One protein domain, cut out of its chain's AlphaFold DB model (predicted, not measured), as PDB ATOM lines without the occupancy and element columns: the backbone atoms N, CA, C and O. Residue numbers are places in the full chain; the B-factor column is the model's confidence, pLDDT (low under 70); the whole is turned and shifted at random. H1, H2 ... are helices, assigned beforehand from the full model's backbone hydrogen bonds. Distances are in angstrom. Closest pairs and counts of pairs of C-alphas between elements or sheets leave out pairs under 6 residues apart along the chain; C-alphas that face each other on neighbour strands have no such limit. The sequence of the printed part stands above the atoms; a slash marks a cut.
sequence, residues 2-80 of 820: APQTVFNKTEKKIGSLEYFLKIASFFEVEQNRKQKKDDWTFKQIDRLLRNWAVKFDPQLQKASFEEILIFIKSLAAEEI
ATOM      1  N   ALA A   2     306.946 313.641 368.180       28.81
ATOM      2  CA  ALA A   2     307.935 314.407 368.946       28.81
ATOM      3  C   ALA A   2     309.140 314.758 368.040       28.81
ATOM      4  O   ALA A   2     309.542 313.895 367.251       28.81
ATOM      5  N   PRO A   3     309.732 315.968 368.106       36.28
ATOM      6  CA  PRO A   3     310.661 316.453 367.077       36.28
ATOM      7  C   PRO A   3     312.101 315.920 367.198       36.28
ATOM      8  O   PRO A   3     312.952 316.258 366.377       36.28
ATOM      9  N   GLN A   4     312.422 315.106 368.207       39.94
ATOM     10  CA  GLN A   4     313.808 315.014 368.686       39.94
ATOM     11  C   GLN A   4     314.750 314.049 367.954       39.94
ATOM     12  O   GLN A   4     315.950 314.070 368.220       39.94
ATOM     13  N   THR A   5     314.296 313.269 366.975       40.25
ATOM     14  CA  THR A   5     315.225 312.455 366.170       40.25
ATOM     15  C   THR A   5     314.803 312.394 364.716       40.25
ATOM     16  O   THR A   5     313.913 311.639 364.333       40.25
ATOM     17  N   VAL A   6     315.508 313.159 363.886       38.75
ATOM     18  CA  VAL A   6     315.534 312.986 362.435       38.75
ATOM     19  C   VAL A   6     316.984 312.694 362.044       38.75
ATOM     20  O   VAL A   6     317.892 313.313 362.586       38.75
ATOM     21  N   PHE A   7     317.166 311.768 361.096       43.00
ATOM     22  CA  PHE A   7     318.384 311.433 360.331       43.00
ATOM     23  C   PHE A   7     319.152 310.156 360.720       43.00
ATOM     24  O   PHE A   7     319.823 310.071 361.743       43.00
ATOM     25  N   ASN A   8     319.149 309.190 359.789       34.53
ATOM     26  CA  ASN A   8     320.173 308.153 359.669       34.53
ATOM     27  C   ASN A   8     320.360 307.762 358.185       34.53
ATOM     28  O   ASN A   8     319.362 307.511 357.511       34.53
ATOM     29  N   LYS A   9     321.610 307.740 357.685       33.41
ATOM     30  CA  LYS A   9     322.306 306.531 357.165       33.41
ATOM     31  C   LYS A   9     323.646 306.777 356.450       33.41
ATOM     32  O   LYS A   9     324.335 305.792 356.206       33.41
ATOM     33  N   THR A  10     324.076 308.008 356.149       32.66
ATOM     34  CA  THR A  10     325.300 308.179 355.321       32.66
ATOM     35  C   THR A  10     326.352 309.189 355.775       32.66
ATOM     36  O   THR A  10     327.458 309.133 355.250       32.66
ATOM     37  N   GLU A  11     326.126 310.017 356.799       39.97
ATOM     38  CA  GLU A  11     327.180 310.894 357.340       39.97
ATOM     39  C   GLU A  11     327.210 310.845 358.877       39.97
ATOM     40  O   GLU A  11     326.209 311.034 359.562       39.97
ATOM     41  N   LYS A  12     328.386 310.523 359.426       39.22
ATOM     42  CA  LYS A  12     328.673 310.145 360.825       39.22
ATOM     43  C   LYS A  12     328.615 311.302 361.852       39.22
ATOM     44  O   LYS A  12     329.380 311.298 362.813       39.22
ATOM     45  N   LYS A  13     327.732 312.290 361.688       42.12
ATOM     46  CA  LYS A  13     327.483 313.340 362.697       42.12
ATOM     47  C   LYS A  13     325.972 313.541 362.860       42.12
ATOM     48  O   LYS A  13     325.348 314.205 362.042       42.12
ATOM     49  N   ILE A  14     325.393 312.957 363.910       45.12
ATOM     50  CA  ILE A  14     324.026 313.272 364.349       45.12
ATOM     51  C   ILE A  14     324.103 314.629 365.062       45.12
ATOM     52  O   ILE A  14     324.753 314.733 366.098       45.12
ATOM     53  N   GLY A  15     323.505 315.668 364.479       55.03
ATOM     54  CA  GLY A  15     323.290 316.963 365.131       55.03
ATOM     55  C   GLY A  15     321.811 317.133 365.478       55.03
ATOM     56  O   GLY A  15     320.958 316.666 364.726       55.03
ATOM     57  N   SER A  16     321.501 317.781 366.602       72.31
ATOM     58  CA  SER A  16     320.128 318.178 366.948       72.31
ATOM     59  C   SER A  16     319.575 319.203 365.941       72.31
ATOM     60  O   SER A  16     320.340 319.855 365.226       72.31
ATOM     61  N   LEU A  17     318.250 319.390 365.882       74.06
ATOM     62  CA  LEU A  17     317.640 320.464 365.077       74.06
ATOM     63  C   LEU A  17     318.244 321.834 365.432       74.06
ATOM     64  O   LEU A  17     318.557 322.625 364.549       74.06
ATOM     65  N   GLU A  18     318.508 322.058 366.718       75.06
ATOM     66  CA  GLU A  18     319.184 323.243 367.246       75.06
ATOM     67  C   GLU A  18     320.595 323.435 366.658       75.06
ATOM     68  O   GLU A  18     320.971 324.544 366.272       75.06
ATOM     69  N   TYR A  19     321.366 322.352 366.495       81.19
ATOM     70  CA  TYR A  19     322.675 322.393 365.837       81.19
ATOM     71  C   TYR A  19     322.562 322.843 364.374       81.19
ATOM     72  O   TYR A  19     323.333 323.692 363.919       81.19
ATOM     73  N   PHE A  20     321.579 322.322 363.637       80.50
ATOM     74  CA  PHE A  20     321.365 322.714 362.244       80.50
ATOM     75  C   PHE A  20     320.821 324.136 362.108       80.50
ATOM     76  O   PHE A  20     321.263 324.850 361.210       80.50
ATOM     77  N   LEU A  21     319.947 324.584 363.014       84.56
ATOM     78  CA  LEU A  21     319.481 325.971 363.067       84.56
ATOM     79  C   LEU A  21     320.635 326.940 363.342       84.56
ATOM     80  O   LEU A  21     320.758 327.954 362.662       84.56
ATOM     81  N   LYS A  22     321.555 326.587 364.246       87.56
ATOM     82  CA  LYS A  22     322.759 327.383 364.520       87.56
ATOM     83  C   LYS A  22     323.669 327.519 363.296       87.56
ATOM     84  O   LYS A  22     324.219 328.592 363.051       87.56
ATOM     85  N   ILE A  23     323.833 326.450 362.515       88.00
ATOM     86  CA  ILE A  23     324.578 326.500 361.248       88.00
ATOM     87  C   ILE A  23     323.811 327.311 360.202       88.00
ATOM     88  O   ILE A  23     324.412 328.084 359.461       88.00
ATOM     89  N   ALA A  24     322.494 327.159 360.130       91.25
ATOM     90  CA  ALA A  24     321.673 327.865 359.163       91.25
ATOM     91  C   ALA A  24     321.660 329.380 359.405       91.25
ATOM     92  O   ALA A  24     321.782 330.137 358.444       91.25
ATOM     93  N   SER A  25     321.662 329.823 360.666       91.00
ATOM     94  CA  SER A  25     321.768 331.244 361.011       91.00
ATOM     95  C   SER A  25     323.100 331.883 360.623       91.00
ATOM     96  O   SER A  25     323.141 333.074 360.334       91.00
ATOM     97  N   PHE A  26     324.187 331.111 360.497       93.94
ATOM     98  CA  PHE A  26     325.420 331.625 359.887       93.94
ATOM     99  C   PHE A  26     325.218 332.006 358.408       93.94
ATOM    100  O   PHE A  26     325.847 332.952 357.930       93.94
ATOM    101  N   PHE A  27     324.337 331.299 357.694       95.56
ATOM    102  CA  PHE A  27     324.053 331.509 356.272       95.56
ATOM    103  C   PHE A  27     322.908 332.493 355.976       95.56
ATOM    104  O   PHE A  27     322.696 332.813 354.804       95.56
ATOM    105  N   GLU A  28     322.214 333.002 357.002       90.62
ATOM    106  CA  GLU A  28     321.257 334.118 356.867       90.62
ATOM    107  C   GLU A  28     321.950 335.376 356.317       90.62
ATOM    108  O   GLU A  28     321.374 336.128 355.535       90.62
ATOM    109  N   VAL A  29     323.230 335.574 356.648       92.19
ATOM    110  CA  VAL A  29     324.050 336.635 356.054       92.19
ATOM    111  C   VAL A  29     324.517 336.198 354.664       92.19
ATOM    112  O   VAL A  29     325.328 335.282 354.522       92.19
ATOM    113  N   GLU A  30     324.060 336.888 353.619       91.12
ATOM    114  CA  GLU A  30     324.288 336.492 352.221       91.12
ATOM    115  C   GLU A  30     325.777 336.303 351.860       91.12
ATOM    116  O   GLU A  30     326.146 335.366 351.143       91.12
ATOM    117  N   GLN A  31     326.665 337.127 352.424       93.94
ATOM    118  CA  GLN A  31     328.120 337.049 352.220       93.94
ATOM    119  C   GLN A  31     328.727 335.718 352.706       93.94
ATOM    120  O   GLN A  31     329.729 335.245 352.160       93.94
ATOM    121  N   ASN A  32     328.097 335.072 353.690       94.06
ATOM    122  CA  ASN A  32     328.548 333.807 354.261       94.06
ATOM    123  C   ASN A  32     328.132 332.592 353.423       94.06
ATOM    124  O   ASN A  32     328.708 331.518 353.587       94.06
ATOM    125  N   ARG A  33     327.202 332.734 352.467       95.56
ATOM    126  CA  ARG A  33     326.709 331.616 351.633       95.56
ATOM    127  C   ARG A  33     327.784 330.984 350.740       95.56
ATOM    128  O   ARG A  33     327.614 329.858 350.273       95.56
ATOM    129  N   LYS A  34     328.908 331.681 350.519       91.88
ATOM    130  CA  LYS A  34     330.095 331.166 349.808       91.88
ATOM    131  C   LYS A  34     331.105 330.459 350.725       91.88
ATOM    132  O   LYS A  34     332.053 329.859 350.223       91.88
ATOM    133  N   GLN A  35     330.929 330.543 352.043       93.44
ATOM    134  CA  GLN A  35     331.819 329.964 353.048       93.44
ATOM    135  C   GLN A  35     331.297 328.600 353.536       93.44
ATOM    136  O   GLN A  35     330.226 328.144 353.135       93.44
ATOM    137  N   LYS A  36     332.071 327.928 354.396       91.50
ATOM    138  CA  LYS A  36     331.650 326.704 355.095       91.50
ATOM    139  C   LYS A  36     331.533 326.971 356.592       91.50
ATOM    140  O   LYS A  36     332.378 327.672 357.144       91.50
ATOM    141  N   LYS A  37     330.555 326.343 357.248       92.00
ATOM    142  CA  LYS A  37     330.421 326.321 358.710       92.00
ATOM    143  C   LYS A  37     330.338 324.877 359.182       92.00
ATOM    144  O   LYS A  37     329.459 324.141 358.752       92.00
ATOM    145  N   ASP A  38     331.274 324.476 360.040       85.75
ATOM    146  CA  ASP A  38     331.352 323.130 360.628       85.75
ATOM    147  C   ASP A  38     331.265 322.005 359.574       85.75
ATOM    148  O   ASP A  38     330.553 321.020 359.747       85.75
ATOM    149  N   ASP A  39     332.003 322.192 358.472       88.12
ATOM    150  CA  ASP A  39     332.064 321.356 357.257       88.12
ATOM    151  C   ASP A  39     330.846 321.425 356.315       88.12
ATOM    152  O   ASP A  39     330.918 320.924 355.190       88.12
ATOM    153  N   TRP A  40     329.774 322.117 356.702       90.06
ATOM    154  CA  TRP A  40     328.561 322.262 355.899       90.06
ATOM    155  C   TRP A  40     328.620 323.463 354.951       90.06
ATOM    156  O   TRP A  40     329.109 324.540 355.297       90.06
ATOM    157  N   THR A  41     328.090 323.277 353.740       94.88
ATOM    158  CA  THR A  41     327.844 324.351 352.762       94.88
ATOM    159  C   THR A  41     326.391 324.822 352.814       94.88
ATOM    160  O   THR A  41     325.499 324.042 353.155       94.88
ATOM    161  N   PHE A  42     326.129 326.059 352.375       96.06
ATOM    162  CA  PHE A  42     324.771 326.606 352.251       96.06
ATOM    163  C   PHE A  42     323.809 325.653 351.522       96.06
ATOM    164  O   PHE A  42     322.732 325.352 352.023       96.06
ATOM    165  N   LYS A  43     324.232 325.093 350.380       93.75
ATOM    166  CA  LYS A  43     323.400 324.197 349.557       93.75
ATOM    167  C   LYS A  43     323.004 322.905 350.282       93.75
ATOM    168  O   LYS A  43     321.933 322.363 350.023       93.75
ATOM    169  N   GLN A  44     323.869 322.384 351.153       91.75
ATOM    170  CA  GLN A  44     323.559 321.187 351.936       91.75
ATOM    171  C   GLN A  44     322.545 321.506 353.037       91.75
ATOM    172  O   GLN A  44     321.592 320.749 353.207       91.75
ATOM    173  N   ILE A  45     322.715 322.636 353.728       93.06
ATOM    174  CA  ILE A  45     321.812 323.072 354.801       93.06
ATOM    175  C   ILE A  45     320.436 323.462 354.250       93.06
ATOM    176  O   ILE A  45     319.439 322.957 354.753       93.06
ATOM    177  N   ASP A  46     320.364 324.252 353.174       94.12
ATOM    178  CA  ASP A  46     319.094 324.596 352.511       94.12
ATOM    179  C   ASP A  46     318.338 323.337 352.066       94.12
ATOM    180  O   ASP A  46     317.165 323.173 352.385       94.12
ATOM    181  N   ARG A  47     319.019 322.381 351.417       91.88
ATOM    182  CA  ARG A  47     318.385 321.123 350.995       91.88
ATOM    183  C   ARG A  47     317.840 320.320 352.178       91.88
ATOM    184  O   ARG A  47     316.760 319.744 352.067       91.88
ATOM    185  N   LEU A  48     318.590 320.242 353.277       88.19
ATOM    186  CA  LEU A  48     318.172 319.511 354.475       88.19
ATOM    187  C   LEU A  48     316.941 320.152 355.119       88.19
ATOM    188  O   LEU A  48     315.947 319.459 355.336       88.19
ATOM    189  N   LEU A  49     316.989 321.462 355.367       90.38
ATOM    190  CA  LEU A  49     315.892 322.203 355.987       90.38
ATOM    191  C   LEU A  49     314.643 322.213 355.102       90.38
ATOM    192  O   LEU A  49     313.548 321.964 355.593       90.38
ATOM    193  N   ARG A  50     314.798 322.386 353.786       93.12
ATOM    194  CA  ARG A  50     313.695 322.336 352.816       93.12
ATOM    195  C   ARG A  50     313.026 320.969 352.763       93.12
ATOM    196  O   ARG A  50     311.807 320.881 352.830       93.12
ATOM    197  N   ASN A  51     313.809 319.893 352.681       88.06
ATOM    198  CA  ASN A  51     313.267 318.531 352.697       88.06
ATOM    199  C   ASN A  51     312.522 318.218 353.997       88.06
ATOM    200  O   ASN A  51     311.612 317.393 353.995       88.06
ATOM    201  N   TRP A  52     312.941 318.827 355.104       85.00
ATOM    202  CA  TRP A  52     312.252 318.703 356.378       85.00
ATOM    203  C   TRP A  52     310.953 319.520 356.383       85.00
ATOM    204  O   TRP A  52     309.896 318.949 356.624       85.00
ATOM    205  N   ALA A  53     311.009 320.801 356.014       84.94
ATOM    206  CA  ALA A  53     309.863 321.710 355.993       84.94
ATOM    207  C   ALA A  53     308.738 321.249 355.045       84.94
ATOM    208  O   ALA A  53     307.570 321.294 355.416       84.94
ATOM    209  N   VAL A  54     309.077 320.696 353.872       84.50
ATOM    210  CA  VAL A  54     308.109 320.160 352.890       84.50
ATOM    211  C   VAL A  54     307.275 318.995 353.435       84.50
ATOM    212  O   VAL A  54     306.182 318.737 352.935       84.50
ATOM    213  N   LYS A  55     307.751 318.291 354.472       79.94
ATOM    214  CA  LYS A  55     306.952 317.248 355.138       79.94
ATOM    215  C   LYS A  55     305.796 317.824 355.954       79.94
ATOM    216  O   LYS A  55     304.837 317.098 356.197       79.94
ATOM    217  N   PHE A  56     305.907 319.079 356.381       76.00
ATOM    218  CA  PHE A  56     304.882 319.787 357.143       76.00
ATOM    219  C   PHE A  56     304.010 320.655 356.235       76.00
ATOM    220  O   PHE A  56     302.793 320.638 356.381       76.00
ATOM    221  N   ASP A  57     304.612 321.346 355.261       81.75
ATOM    222  CA  ASP A  57     303.887 322.124 354.255       81.75
ATOM    223  C   ASP A  57     304.530 321.970 352.857       81.75
ATOM    224  O   ASP A  57     305.618 322.503 352.605       81.75
ATOM    225  N   PRO A  58     303.862 321.278 351.909       85.62
ATOM    226  CA  PRO A  58     304.348 321.118 350.540       85.62
ATOM    227  C   PRO A  58     304.615 322.432 349.790       85.62
ATOM    228  O   PRO A  58     305.440 322.447 348.872       85.62
ATOM    229  N   GLN A  59     303.958 323.539 350.158       86.12
ATOM    230  CA  GLN A  59     304.144 324.839 349.499       86.12
ATOM    231  C   GLN A  59     305.556 325.404 349.721       86.12
ATOM    232  O   GLN A  59     306.096 326.096 348.852       86.12
ATOM    233  N   LEU A  60     306.222 325.005 350.812       86.50
ATOM    234  CA  LEU A  60     307.592 325.412 351.141       86.50
ATOM    235  C   LEU A  60     308.649 324.835 350.189       86.50
ATOM    236  O   LEU A  60     309.815 325.229 350.237       86.50
ATOM    237  N   GLN A  61     308.266 323.956 349.254       92.25
ATOM    238  CA  GLN A  61     309.183 323.454 348.231       92.25
ATOM    239  C   GLN A  61     309.780 324.592 347.390       92.25
ATOM    240  O   GLN A  61     310.951 324.512 347.010       92.25
ATOM    241  N   LYS A  62     309.003 325.654 347.137       90.69
ATOM    242  CA  LYS A  62     309.411 326.821 346.336       90.69
ATOM    243  C   LYS A  62     309.816 328.044 347.171       90.69
ATOM    244  O   LYS A  62     310.214 329.043 346.583       90.69
ATOM    245  N   ALA A  63     309.744 327.960 348.498       91.12
ATOM    246  CA  ALA A  63     310.062 329.069 349.394       91.12
ATOM    247  C   ALA A  63     311.563 329.421 349.381       91.12
ATOM    248  O   ALA A  63     312.423 328.573 349.131       91.12
ATOM    249  N   SER A  64     311.904 330.670 349.656       94.81
ATOM    250  CA  SER A  64     313.275 331.106 349.918       94.81
ATOM    251  C   SER A  64     313.856 330.427 351.167       94.81
ATOM    252  O   SER A  64     313.146 329.823 351.973       94.81
ATOM    253  N   PHE A  65     315.179 330.493 351.323       93.44
ATOM    254  CA  PHE A  65     315.855 329.933 352.496       93.44
ATOM    255  C   PHE A  65     315.415 330.633 353.790       93.44
ATOM    256  O   PHE A  65     315.206 329.977 354.809       93.44
ATOM    257  N   GLU A  66     315.218 331.949 353.728       94.31
ATOM    258  CA  GLU A  66     314.734 332.785 354.826       94.31
ATOM    259  C   GLU A  66     313.328 332.371 355.274       94.31
ATOM    260  O   GLU A  66     313.096 332.182 356.465       94.31
ATOM    261  N   GLU A  67     312.408 332.166 354.327       90.12
ATOM    262  CA  GLU A  67     311.038 331.718 354.615       90.12
ATOM    263  C   GLU A  67     311.021 330.330 355.268       90.12
ATOM    264  O   GLU A  67     310.300 330.108 356.241       90.12
ATOM    265  N   ILE A  68     311.869 329.413 354.793       91.06
ATOM    266  CA  ILE A  68     312.035 328.091 355.411       91.06
ATOM    267  C   ILE A  68     312.588 328.225 356.829       91.06
ATOM    268  O   ILE A  68     312.116 327.543 357.735       91.06
ATOM    269  N   LEU A  69     313.569 329.101 357.055       89.88
ATOM    270  CA  LEU A  69     314.129 329.299 358.387       89.88
ATOM    271  C   LEU A  69     313.133 329.911 359.365       89.88
ATOM    272  O   LEU A  69     313.086 329.468 360.509       89.88
ATOM    273  N   ILE A  70     312.340 330.891 358.933       86.56
ATOM    274  CA  ILE A  70     311.284 331.494 359.754       86.56
ATOM    275  C   ILE A  70     310.269 330.426 360.164       86.56
ATOM    276  O   ILE A  70     309.967 330.313 361.348       86.56
ATOM    277  N   PHE A  71     309.823 329.593 359.220       87.50
ATOM    278  CA  PHE A  71     308.902 328.489 359.491       87.50
ATOM    279  C   PHE A  71     309.473 327.472 360.494       87.50
ATOM    280  O   PHE A  71     308.810 327.077 361.449       87.50
ATOM    281  N   ILE A  72     310.728 327.050 360.323       83.50
ATOM    282  CA  ILE A  72     311.338 326.077 361.243       83.50
ATOM    283  C   ILE A  72     311.575 326.709 362.622       83.50
ATOM    284  O   ILE A  72     311.377 326.047 363.639       83.50
ATOM    285  N   LYS A  73     311.963 327.991 362.683       83.69
ATOM    286  CA  LYS A  73     312.123 328.722 363.947       83.69
ATOM    287  C   LYS A  73     310.793 328.940 364.661       83.69
ATOM    288  O   LYS A  73     310.788 328.854 365.881       83.69
ATOM    289  N   SER A  74     309.684 329.179 363.953       80.38
ATOM    290  CA  SER A  74     308.367 329.302 364.592       80.38
ATOM    291  C   SER A  74     307.924 327.979 365.213       80.38
ATOM    292  O   SER A  74     307.449 327.977 366.341       80.38
ATOM    293  N   LEU A  75     308.186 326.855 364.539       71.88
ATOM    294  CA  LEU A  75     307.937 325.519 365.094       71.88
ATOM    295  C   LEU A  75     308.853 325.188 366.283       71.88
ATOM    296  O   LEU A  75     308.439 324.504 367.211       71.88
ATOM    297  N   ALA A  76     310.104 325.656 366.267       64.69
ATOM    298  CA  ALA A  76     311.036 325.466 367.381       64.69
ATOM    299  C   ALA A  76     310.731 326.396 368.573       64.69
ATOM    300  O   ALA A  76     310.983 326.032 369.718       64.69
ATOM    301  N   ALA A  77     310.175 327.583 368.318       55.59
ATOM    302  CA  ALA A  77     309.729 328.515 369.349       55.59
ATOM    303  C   ALA A  77     308.447 328.038 370.060       55.59
ATOM    304  O   ALA A  77     308.249 328.366 371.225       55.59
ATOM    305  N   GLU A  78     307.625 327.204 369.411       48.81
ATOM    306  CA  GLU A  78     306.441 326.570 370.019       48.81
ATOM    307  C   GLU A  78     306.772 325.582 371.161       48.81
ATOM    308  O   GLU A  78     305.886 325.257 371.948       48.81
ATOM    309  N   GLU A  79     308.034 325.154 371.332       43.88
ATOM    310  CA  GLU A  79     308.473 324.376 372.510       43.88
ATOM    311  C   GLU A  79     308.908 325.253 373.703       43.88
ATOM    312  O   GLU A  79     309.090 324.738 374.806       43.88
ATOM    313  N   ILE A  80     309.030 326.578 373.538       35.84
ATOM    314  CA  ILE A  80     309.440 327.500 374.609       35.84
ATOM    315  C   ILE A  80     308.607 328.784 374.532       35.84
ATOM    316  O   ILE A  80     309.104 329.834 374.146       35.84
TER     317      ILE A  80
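AT A GLANCE: This is residues 2 to 80 of the 820 residues of the protein "Peptidase C51 domain-containing protein" of Candidatus Shapirobacteria bacterium CG03_land_8_20_14_0_80_40_19 (UniProt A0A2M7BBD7). The longest helix, H5, forms a small core with H1 and H3, H3 crossing both; short H2 and H4 sit by opposite ends of H3. Residues 8 to 13 stick out. The printed part has 79 residues with five named helices, H1 to H5 in order, and no named strand. It is all helix and compact, with radius of gyration of the C-alphas 12.3 A and spans 31 by 28 by 24 A.

IN THESE COORDINATES: Find C-alpha 65 at (315.855, 329.933, 352.496); H5 runs 18.0 A to C-alpha 77 at (309.729, 328.515, 369.349). H3 holds residues 42 to 53, 16.1 A; H1 17 to 27, 15.5 A; H2 30 to 34; H4 58 to 62.

HOW THE PARTS SIT: At the hub H3, Asp 46 and Phe 65 of H5 have the closest C-alphas, 6.2 A, at a steep tilt of 52 degrees. H1 touches H3 at Phe 27 and Phe 42, closest C-alphas 6.4 A. H4 touches H3's residues 50 to 53. H2 is close but not clearly touching H1 and H3. Every O i to N i+4 pair is within hydrogen-bond range in H3 and H5, but 5 of 7 in H1 and 0 of 1 in H2 and H4, whose i+3 pairs are 1 of 2 and 2 of 2.

THE WHOLE: The printed part has no cut, and no link is long. Look for pLDDT under 70 at residues 2 to 15 and 76 to 80.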